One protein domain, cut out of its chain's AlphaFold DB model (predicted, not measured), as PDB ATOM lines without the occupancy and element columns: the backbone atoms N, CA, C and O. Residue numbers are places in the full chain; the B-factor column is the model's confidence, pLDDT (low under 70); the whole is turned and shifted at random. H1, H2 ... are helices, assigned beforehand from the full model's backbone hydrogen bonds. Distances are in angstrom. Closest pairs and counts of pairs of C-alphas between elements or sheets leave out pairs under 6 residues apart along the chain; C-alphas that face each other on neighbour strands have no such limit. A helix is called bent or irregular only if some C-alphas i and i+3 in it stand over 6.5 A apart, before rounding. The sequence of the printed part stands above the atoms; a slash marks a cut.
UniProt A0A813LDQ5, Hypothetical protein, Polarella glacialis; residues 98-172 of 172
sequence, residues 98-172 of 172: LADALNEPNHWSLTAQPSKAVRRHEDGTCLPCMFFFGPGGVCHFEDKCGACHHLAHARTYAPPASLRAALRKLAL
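This is residues 98 to 172 of the 172 residues of the protein "Hypothetical protein" of Polarella glacialis (UniProt A0A813LDQ5). With little regular structure, this is an elongated body of winding loop, residues 104 to 151, with the small helices H1 and H3 at opposite ends of its long axis and the short H2 between them. The 75 printed residues hold three named helices, in the order H1, H2, H3, and no named strand. The class is all helix, with 21 residues in named elements. The whole is loose, with a radius of gyration of the C-alphas of 14.3 A and spans of 48 by 26 by 20 A.

H1, residues 98 to 103, H2, residues 152 to 156, and H3, residues 161 to 170, are apart from one another. Every O i to N i+4 pair is within hydrogen-bond range in H1 and H3; in H2 it is 0 of 1, with 1 of 2 O i to N i+3 pairs.

H1 begins at C-alpha 98 (10.658, -17.203, -19.377) and is 8.7 A long. H2 is 7.6 A long, neither bent nor irregular, but only just: C-alphas 152 and 155 are 6.3 A apart. H3 is 14.7 A long and ends at C-alpha 170 (18.695, 12.894, 12.230).

The C-alphas of Ala 99 and Leu 172, the two farthest apart, are 48.3 A apart. The printed part has no cut. The link from H1 to H2 is long, 48 residues; that from H2 to H3 is tight. The mean pLDDT of the printed part is 78.6; residues 105 to 119 and 172 are under 70.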
ATOM      1  N   LEU A  98      11.818 -18.075 -19.548       77.69
ATOM      2  CA  LEU A  98      10.658 -17.203 -19.377       77.69
ATOM      3  C   LEU A  98       9.567 -17.862 -18.519       77.69
ATOM      4  O   LEU A  98       8.930 -17.186 -17.717       77.69
ATOM      5  N   ALA A  99       9.360 -19.171 -18.654       81.62
ATOM      6  CA  ALA A  99       8.421 -19.920 -17.825       81.62
ATOM      7  C   ALA A  99       8.872 -19.972 -16.355       81.62
ATOM      8  O   ALA A  99       8.064 -19.712 -15.464       81.62
ATOM      9  N   ASP A 100      10.162 -20.219 -16.106       77.94
ATOM     10  CA  ASP A 100      10.769 -20.116 -14.772       77.94
ATOM     11  C   ASP A 100      10.592 -18.694 -14.220       77.94
ATOM     12  O   ASP A 100      10.209 -18.511 -13.063       77.94
ATOM     13  N   ALA A 101      10.756 -17.682 -15.081       72.12
ATOM     14  CA  ALA A 101      10.567 -16.296 -14.693       72.12
ATOM     15  C   ALA A 101       9.168 -15.964 -14.211       72.12
ATOM     16  O   ALA A 101       9.000 -15.279 -13.208       72.12
ATOM     17  N   LEU A 102       8.162 -16.436 -14.936       77.94
ATOM     18  CA  LEU A 102       6.765 -16.185 -14.609       77.94
ATOM     19  C   LEU A 102       6.319 -16.954 -13.361       77.94
ATOM     20  O   LEU A 102       5.412 -16.500 -12.666       77.94
ATOM     21  N   ASN A 103       6.960 -18.086 -13.057       83.94
ATOM     22  CA  ASN A 103       6.678 -18.878 -11.862       83.94
ATOM     23  C   ASN A 103       7.375 -18.360 -10.598       83.94
ATOM     24  O   ASN A 103       6.942 -18.686  -9.493       83.94
ATOM     25  N   GLU A 104       8.415 -17.536 -10.729       74.62
ATOM     26  CA  GLU A 104       9.077 -16.888  -9.601       74.62
ATOM     27  C   GLU A 104       8.632 -15.417  -9.474       74.62
ATOM     28  O   GLU A 104       9.069 -14.559 -10.240       74.62
ATOM     29  N   PRO A 105       7.837 -15.047  -8.448       61.72
ATOM     30  CA  PRO A 105       7.367 -13.667  -8.256       61.72
ATOM     31  C   PRO A 105       8.491 -12.631  -8.087       61.72
ATOM     32  O   PRO A 105       8.257 -11.432  -8.195       61.72
ATOM     33  N   ASN A 106       9.708 -13.096  -7.788       59.72
ATOM     34  CA  ASN A 106      10.914 -12.284  -7.651       59.72
ATOM     35  C   ASN A 106      11.948 -12.593  -8.742       59.72
ATOM     36  O   ASN A 106      13.141 -12.371  -8.523       59.72
ATOM     37  N   HIS A 107      11.532 -13.121  -9.894       65.00
ATOM     38  CA  HIS A 107      12.479 -13.420 -10.952       65.00
ATOM     39  C   HIS A 107      13.134 -12.143 -11.480       65.00
ATOM     40  O   HIS A 107      12.483 -11.112 -11.701       65.00
ATOM     41  N   TRP A 108      14.442 -12.231 -11.699       64.06
ATOM     42  CA  TRP A 108      15.311 -11.122 -12.092       64.06
ATOM     43  C   TRP A 108      14.865 -10.440 -13.395       64.06
ATOM     44  O   TRP A 108      15.067  -9.245 -13.565       64.06
ATOM     45  N   SER A 109      14.201 -11.157 -14.302       62.16
ATOM     46  CA  SER A 109      13.716 -10.582 -15.563       62.16
ATOM     47  C   SER A 109      12.435  -9.742 -15.432       62.16
ATOM     48  O   SER A 109      12.123  -8.994 -16.359       62.16
ATOM     49  N   LEU A 110      11.699  -9.836 -14.313       59.38
ATOM     50  CA  LEU A 110      10.371  -9.220 -14.157       59.38
ATOM     51  C   LEU A 110      10.342  -7.979 -13.254       59.38
ATOM     52  O   LEU A 110       9.422  -7.175 -13.368       59.38
ATOM     53  N   THR A 111      11.305  -7.808 -12.344       59.75
ATOM     54  CA  THR A 111      11.140  -6.875 -11.210       59.75
ATOM     55  C   THR A 111      11.800  -5.503 -11.358       59.75
ATOM     56  O   THR A 111      11.401  -4.586 -10.650       59.75
ATOM     57  N   ALA A 112      12.751  -5.321 -12.272       60.69
ATOM     58  CA  ALA A 112      13.241  -4.025 -12.760       60.69
ATOM     59  C   ALA A 112      14.433  -4.333 -13.653       60.69
ATOM     60  O   ALA A 112      15.451  -4.763 -13.126       60.69
ATOM     61  N   GLN A 113      14.345  -4.140 -14.971       58.47
ATOM     62  CA  GLN A 113      15.509  -4.420 -15.811       58.47
ATOM     63  C   GLN A 113      16.721  -3.631 -15.295       58.47
ATOM     64  O   GLN A 113      16.587  -2.436 -14.998       58.47
ATOM     65  N   PRO A 114      17.894  -4.277 -15.158       61.94
ATOM     66  CA  PRO A 114      19.095  -3.557 -14.793       61.94
ATOM     67  C   PRO A 114      19.289  -2.467 -15.849       61.94
ATOM     68  O   PRO A 114      19.055  -2.694 -17.040       61.94
ATOM     69  N   SER A 115      19.664  -1.264 -15.418       63.41
ATOM     70  CA  SER A 115      20.008  -0.191 -16.348       63.41
ATOM     71  C   SER A 115      20.989  -0.742 -17.389       63.41
ATOM     72  O   SER A 115      21.906  -1.497 -17.052       63.41
ATOM     73  N   LYS A 116      20.788  -0.400 -18.669       61.56
ATOM     74  CA  LYS A 116      21.528  -0.983 -19.809       61.56
ATOM     75  C   LYS A 116      23.054  -0.895 -19.660       61.56
ATOM     76  O   LYS A 116      23.785  -1.619 -20.327       61.56
ATOM     77  N   ALA A 117      23.541  -0.004 -18.799       64.12
ATOM     78  CA  ALA A 117      24.956   0.193 -18.517       64.12
ATOM     79  C   ALA A 117      25.577  -0.829 -17.535       64.12
ATOM     80  O   ALA A 117      26.803  -0.873 -17.408       64.12
ATOM     81  N   VAL A 118      24.796  -1.676 -16.856       67.31
ATOM     82  CA  VAL A 118      25.317  -2.627 -15.858       67.31
ATOM     83  C   VAL A 118      25.817  -3.891 -16.551       67.31
ATOM     84  O   VAL A 118      25.140  -4.912 -16.612       67.31
ATOM     85  N   ARG A 119      27.052  -3.839 -17.054       61.78
ATOM     86  CA  ARG A 119      27.708  -4.934 -17.802       61.78
ATOM     87  C   ARG A 119      28.026  -6.204 -16.984       61.78
ATOM     88  O   ARG A 119      28.776  -7.037 -17.473       61.78
ATOM     89  N   ARG A 120      27.541  -6.344 -15.745       76.31
ATOM     90  CA  ARG A 120      27.976  -7.395 -14.796       76.31
ATOM     91  C   ARG A 120      26.860  -7.973 -13.922       76.31
ATOM     92  O   ARG A 120      27.081  -8.343 -12.776       76.31
ATOM     93  N   HIS A 121      25.609  -7.933 -14.380       78.19
ATOM     94  CA  HIS A 121      24.554  -8.576 -13.590       78.19
ATOM     95  C   HIS A 121      24.564 -10.101 -13.766       78.19
ATOM     96  O   HIS A 121      24.358 -10.824 -12.798       78.19
ATOM     97  N   GLU A 122      24.878 -10.580 -14.972       73.69
ATOM     98  CA  GLU A 122      24.866 -12.008 -15.328       73.69
ATOM     99  C   GLU A 122      25.892 -12.847 -14.550       73.69
ATOM    100  O   GLU A 122      25.613 -13.990 -14.206       73.69
ATOM    101  N   ASP A 123      27.056 -12.282 -14.222       81.69
ATOM    102  CA  ASP A 123      28.110 -12.943 -13.437       81.69
ATOM    103  C   ASP A 123      27.974 -12.699 -11.922       81.69
ATOM    104  O   ASP A 123      28.819 -13.132 -11.138       81.69
ATOM    105  N   GLY A 124      26.933 -11.975 -11.493       80.06
ATOM    106  CA  GLY A 124      26.705 -11.620 -10.093       80.06
ATOM    107  C   GLY A 124      27.719 -10.624  -9.513       80.06
ATOM    108  O   GLY A 124      27.683 -10.372  -8.309       80.06
ATOM    109  N   THR A 125      28.605 -10.030 -10.327       83.88
ATOM    110  CA  THR A 125      29.650  -9.105  -9.843       83.88
ATOM    111  C   THR A 125      29.278  -7.624  -9.966       83.88
ATOM    112  O   THR A 125      30.098  -6.736  -9.714       83.88
ATOM    113  N   CYS A 126      28.037  -7.319 -10.343       89.19
ATOM    114  CA  CYS A 126      27.533  -5.951 -10.396       89.19
ATOM    115  C   CYS A 126      27.578  -5.252  -9.030       89.19
ATOM    116  O   CYS A 126      27.341  -5.847  -7.978       89.19
ATOM    117  N   LEU A 127      27.838  -3.942  -9.053       88.75
ATOM    118  CA  LEU A 127      27.734  -3.108  -7.860       88.75
ATOM    119  C   LEU A 127      26.315  -2.550  -7.722       88.75
ATOM    120  O   LEU A 127      25.810  -1.977  -8.690       88.75
ATOM    121  N   PRO A 128      25.681  -2.643  -6.542       89.69
ATOM    122  CA  PRO A 128      24.390  -2.014  -6.299       89.69
ATOM    123  C   PRO A 128      24.502  -0.485  -6.322       89.69
ATOM    124  O   PRO A 128      25.457   0.096  -5.805       89.69
ATOM    125  N   CYS A 129      23.508   0.185  -6.903       89.94
ATOM    126  CA  CYS A 129      23.468   1.642  -6.964       89.94
ATOM    127  C   CYS A 129      23.192   2.242  -5.587       89.94
ATOM    128  O   CYS A 129      22.095   2.123  -5.038       89.94
ATOM    129  N   MET A 130      24.179   2.960  -5.055       90.81
ATOM    130  CA  MET A 130      24.053   3.622  -3.757       90.81
ATOM    131  C   MET A 130      22.943   4.672  -3.701       90.81
ATOM    132  O   MET A 130      22.404   4.897  -2.625       90.81
ATOM    133  N   PHE A 131      22.623   5.338  -4.813       90.50
ATOM    134  CA  PHE A 131      21.582   6.373  -4.839       90.50
ATOM    135  C   PHE A 131      20.182   5.760  -4.860       90.50
ATOM    136  O   PHE A 131      19.296   6.231  -4.157       90.50
ATOM    137  N   PHE A 132      20.010   4.662  -5.600       91.12
ATOM    138  CA  PHE A 132      18.747   3.933  -5.652       91.12
ATOM    139  C   PHE A 132      18.415   3.263  -4.311       91.12
ATOM    140  O   PHE A 132      17.301   3.389  -3.821       91.12
ATOM    141  N   PHE A 133      19.391   2.610  -3.669       89.62
ATOM    142  CA  PHE A 133      19.206   1.994  -2.342       89.62
ATOM    143  C   PHE A 133      19.511   2.940  -1.171       89.62
ATOM    144  O   PHE A 133      19.511   2.535  -0.007       89.62
ATOM    145  N   GLY A 134      19.837   4.194  -1.472       87.19
ATOM    146  CA  GLY A 134      20.210   5.201  -0.495       87.19
ATOM    147  C   GLY A 134      19.006   5.879   0.156       87.19
ATOM    148  O   GLY A 134      17.859   5.673  -0.247       87.19
ATOM    149  N   PRO A 135      19.256   6.730   1.164       79.44
ATOM    150  CA  PRO A 135      18.224   7.597   1.716       79.44
ATOM    151  C   PRO A 135      17.705   8.526   0.611       79.44
ATOM    152  O   PRO A 135      18.463   9.314   0.055       79.44
ATOM    153  N   GLY A 136      16.422   8.392   0.279       85.19
ATOM    154  CA  GLY A 136      15.770   9.107  -0.823       85.19
ATOM    155  C   GLY A 136      15.278   8.192  -1.943       85.19
ATOM    156  O   GLY A 136      14.334   8.565  -2.625       85.19
ATOM    157  N   GLY A 137      15.841   6.988  -2.097       87.12
ATOM    158  CA  GLY A 137      15.288   5.941  -2.967       87.12
ATOM    159  C   GLY A 137      15.242   6.264  -4.466       87.12
ATOM    160  O   GLY A 137      14.543   5.581  -5.208       87.12
ATOM    161  N   VAL A 138      15.930   7.314  -4.924       89.94
ATOM    162  CA  VAL A 138      15.831   7.804  -6.305       89.94
ATOM    163  C   VAL A 138      17.226   7.968  -6.898       89.94
ATOM    164  O   VAL A 138      18.062   8.714  -6.389       89.94
ATOM    165  N   CYS A 139      17.476   7.272  -8.007       91.06
ATOM    166  CA  CYS A 139      18.660   7.476  -8.833       91.06
ATOM    167  C   CYS A 139      18.304   8.352 -10.038       91.06
ATOM    168  O   CYS A 139      17.521   7.943 -10.887       91.06
ATOM    169  N   HIS A 140      18.933   9.522 -10.154       92.06
ATOM    170  CA  HIS A 140      18.699  10.455 -11.266       92.06
ATOM    171  C   HIS A 140      19.333  10.026 -12.599       92.06
ATOM    172  O   HIS A 140      19.111  10.668 -13.619       92.06
ATOM    173  N   PHE A 141      20.151   8.970 -12.594       87.38
ATOM    174  CA  PHE A 141      20.820   8.475 -13.799       87.38
ATOM    175  C   PHE A 141      20.000   7.427 -14.554       87.38
ATOM    176  O   PHE A 141      20.416   7.037 -15.639       87.38
ATOM    177  N   GLU A 142      18.873   6.980 -13.988       83.94
ATOM    178  CA  GLU A 142      17.906   6.082 -14.631       83.94
ATOM    179  C   GLU A 142      18.581   4.912 -15.379       83.94
ATOM    180  O   GLU A 142      19.328   4.132 -14.781       83.94
ATOM    181  N   ASP A 143      18.352   4.797 -16.686       80.31
ATOM    182  CA  ASP A 143      18.864   3.756 -17.578       80.31
ATOM    183  C   ASP A 143      20.356   3.909 -17.924       80.31
ATOM    184  O   ASP A 143      20.988   2.952 -18.384       80.31
ATOM    185  N   LYS A 144      20.937   5.081 -17.650       84.75
ATOM    186  CA  LYS A 144      22.363   5.397 -17.824       84.75
ATOM    187  C   LYS A 144      23.188   5.101 -16.575       84.75
ATOM    188  O   LYS A 144      24.409   5.251 -16.606       84.75
ATOM    189  N   CYS A 145      22.560   4.692 -15.470       87.12
ATOM    190  CA  CYS A 145      23.292   4.352 -14.258       87.12
ATOM    191  C   CYS A 145      24.190   3.132 -14.506       87.12
ATOM    192  O   CYS A 145      23.702   2.058 -14.848       87.12
ATOM    193  N   GLY A 146      25.502   3.272 -14.298       88.56
ATOM    194  CA  GLY A 146      26.456   2.159 -14.397       88.56
ATOM    195  C   GLY A 146      26.390   1.161 -13.232       88.56
ATOM    196  O   GLY A 146      27.164   0.206 -13.206       88.56
ATOM    197  N   ALA A 147      25.501   1.384 -12.261       89.56
ATOM    198  CA  ALA A 147      25.306   0.538 -11.091       89.56
ATOM    199  C   ALA A 147      23.922  -0.129 -11.114       89.56
ATOM    200  O   ALA A 147      22.979   0.371 -11.717       89.56
ATOM    201  N   CYS A 148      23.802  -1.278 -10.454       88.94
ATOM    202  CA  CYS A 148      22.620  -2.124 -10.506       88.94
ATOM    203  C   CYS A 148      21.457  -1.568  -9.676       88.94
ATOM    204  O   CYS A 148      21.630  -1.241  -8.501       88.94
ATOM    205  N   HIS A 149      20.265  -1.515 -10.276       88.44
ATOM    206  CA  HIS A 149      18.999  -1.161  -9.616       88.44
ATOM    207  C   HIS A 149      18.154  -2.392  -9.230       88.44
ATOM    208  O   HIS A 149      17.018  -2.242  -8.791       88.44
ATOM    209  N   HIS A 150      18.676  -3.619  -9.360       84.75
ATOM    210  CA  HIS A 150      17.899  -4.820  -9.042       84.75
ATOM    211  C   HIS A 150      17.559  -4.937  -7.557       84.75
ATOM    212  O   HIS A 150      18.447  -4.986  -6.704       84.75
ATOM    213  N   LEU A 151      16.267  -5.104  -7.260       84.00
ATOM    214  CA  LEU A 151      15.728  -5.244  -5.903       84.00
ATOM    215  C   LEU A 151      16.327  -6.413  -5.108       84.00
ATOM    216  O   LEU A 151      16.360  -6.348  -3.881       84.00
ATOM    217  N   ALA A 152      16.864  -7.442  -5.771       83.88
ATOM    218  CA  ALA A 152      17.613  -8.514  -5.112       83.88
ATOM    219  C   ALA A 152      18.769  -7.969  -4.247       83.88
ATOM    220  O   ALA A 152      19.045  -8.495  -3.167       83.88
ATOM    221  N   HIS A 153      19.379  -6.854  -4.661       85.12
ATOM    222  CA  HIS A 153      20.437  -6.205  -3.898       85.12
ATOM    223  C   HIS A 153      19.941  -5.408  -2.694       85.12
ATOM    224  O   HIS A 153      20.744  -5.121  -1.810       85.12
ATOM    225  N   ALA A 154      18.647  -5.087  -2.593       82.62
ATOM    226  CA  ALA A 154      18.105  -4.358  -1.445       82.62
ATOM    227  C   ALA A 154      18.354  -5.108  -0.125       82.62
ATOM    228  O   ALA A 154      18.564  -4.490   0.914       82.62
ATOM    229  N   ARG A 155      18.373  -6.448  -0.172       80.69
ATOM    230  CA  ARG A 155      18.626  -7.301   1.000       80.69
ATOM    231  C   ARG A 155      20.102  -7.363   1.384       80.69
ATOM    232  O   ARG A 155      20.420  -7.484   2.562       80.69
ATOM    233  N   THR A 156      20.995  -7.301   0.402       79.44
ATOM    234  CA  THR A 156      22.447  -7.389   0.613       79.44
ATOM    235  C   THR A 156      23.099  -6.025   0.807       79.44
ATOM    236  O   THR A 156      24.208  -5.941   1.333       79.44
ATOM    237  N   TYR A 157      22.437  -4.945   0.389       80.56
ATOM    238  CA  TYR A 157      22.942  -3.592   0.534       80.56
ATOM    239  C   TYR A 157      22.861  -3.153   1.995       80.56
ATOM    240  O   TYR A 157      21.860  -2.629   2.480       80.56
ATOM    241  N   ALA A 158      23.956  -3.364   2.713       79.00
ATOM    242  CA  ALA A 158      24.159  -2.768   4.016       79.00
ATOM    243  C   ALA A 158      24.801  -1.384   3.809       79.00
ATOM    244  O   ALA A 158      25.976  -1.328   3.433       79.00
ATOM    245  N   PRO A 159      24.096  -0.260   4.068       75.00
ATOM    246  CA  PRO A 159      24.688   1.065   3.909       75.00
ATOM    247  C   PRO A 159      25.970   1.180   4.747       75.00
ATOM    248  O   PRO A 159      26.076   0.528   5.795       75.00
ATOM    249  N   PRO A 160      26.953   1.997   4.345       77.50
ATOM    250  CA  PRO A 160      28.179   2.148   5.118       77.50
ATOM    251  C   PRO A 160      27.865   2.600   6.551       77.50
ATOM    252  O   PRO A 160      26.896   3.325   6.801       77.50
ATOM    253  N   ALA A 161      28.664   2.145   7.520       80.75
ATOM    254  CA  ALA A 161      28.412   2.400   8.943       80.75
ATOM    255  C   ALA A 161      28.328   3.903   9.271       80.75
ATOM    256  O   ALA A 161      27.525   4.304  10.112       80.75
ATOM    257  N   SER A 162      29.096   4.734   8.559       81.06
ATOM    258  CA  SER A 162      29.051   6.197   8.651       81.06
ATOM    259  C   SER A 162      27.684   6.768   8.266       81.06
ATOM    260  O   SER A 162      27.142   7.596   8.996       81.06
ATOM    261  N   LEU A 163      27.089   6.280   7.174       76.25
ATOM    262  CA  LEU A 163      25.758   6.694   6.731       76.25
ATOM    263  C   LEU A 163      24.682   6.232   7.717       76.25
ATOM    264  O   LEU A 163      23.813   7.015   8.088       76.25
ATOM    265  N   ARG A 164      24.780   4.996   8.227       78.31
ATOM    266  CA  ARG A 164      23.882   4.507   9.290       78.31
ATOM    267  C   ARG A 164      23.959   5.370  10.550       78.31
ATOM    268  O   ARG A 164      22.928   5.663  11.149       78.31
ATOM    269  N   ALA A 165      25.160   5.779  10.954       81.56
ATOM    270  CA  ALA A 165      25.356   6.640  12.115       81.56
ATOM    271  C   ALA A 165      24.797   8.055  11.892       81.56
ATOM    272  O   ALA A 165      24.182   8.606  12.803       81.56
ATOM    273  N   ALA A 166      24.966   8.626  10.695       81.31
ATOM    274  CA  ALA A 166      24.402   9.928  10.339       81.31
ATOM    275  C   ALA A 166      22.865   9.908  10.340       81.31
ATOM    276  O   ALA A 166      22.249  10.763  10.968       81.31
ATOM    277  N   LEU A 167      22.248   8.888   9.732       77.81
ATOM    278  CA  LEU A 167      20.788   8.731   9.716       77.81
ATOM    279  C   LEU A 167      20.200   8.591  11.128       77.81
ATOM    280  O   LEU A 167      19.166   9.180  11.418       77.81
ATOM    281  N   ARG A 168      20.883   7.883  12.038       81.94
ATOM    282  CA  ARG A 168      20.461   7.783  13.448       81.94
ATOM    283  C   ARG A 168      20.474   9.121  14.187       81.94
ATOM    284  O   ARG A 168      19.663   9.299  15.084       81.94
ATOM    285  N   LYS A 169      21.377  10.042  13.836       84.94
ATOM    286  CA  LYS A 169      21.446  11.377  14.456       84.94
ATOM    287  C   LYS A 169      20.347  12.323  13.977       84.94
ATOM    288  O   LYS A 169      20.051  13.266  14.687       84.94
ATOM    289  N   LEU A 170      19.787  12.087  12.790       80.19
ATOM    290  CA  LEU A 170      18.695  12.894  12.230       80.19
ATOM    291  C   LEU A 170      17.306  12.431  12.695       80.19
ATOM    292  O   LEU A 170      16.330  13.139  12.482       80.19
ATOM    293  N   ALA A 171      17.212  11.239  13.286       75.88
ATOM    294  CA  ALA A 171      15.965  10.664  13.789       75.88
ATOM    295  C   ALA A 171      15.700  10.961  15.284       75.88
ATOM    296  O   ALA A 171      14.745  10.420  15.840       75.88
ATOM    297  N   LEU A 172      16.558  11.761  15.927       63.59
ATOM    298  CA  LEU A 172      16.487  12.204  17.327       63.59
ATOM    299  C   LEU A 172      16.343  13.725  17.368       63.59
ATOM    300  O   LEU A 172      15.616  14.202  18.263       63.59
TER     301      LEU A 172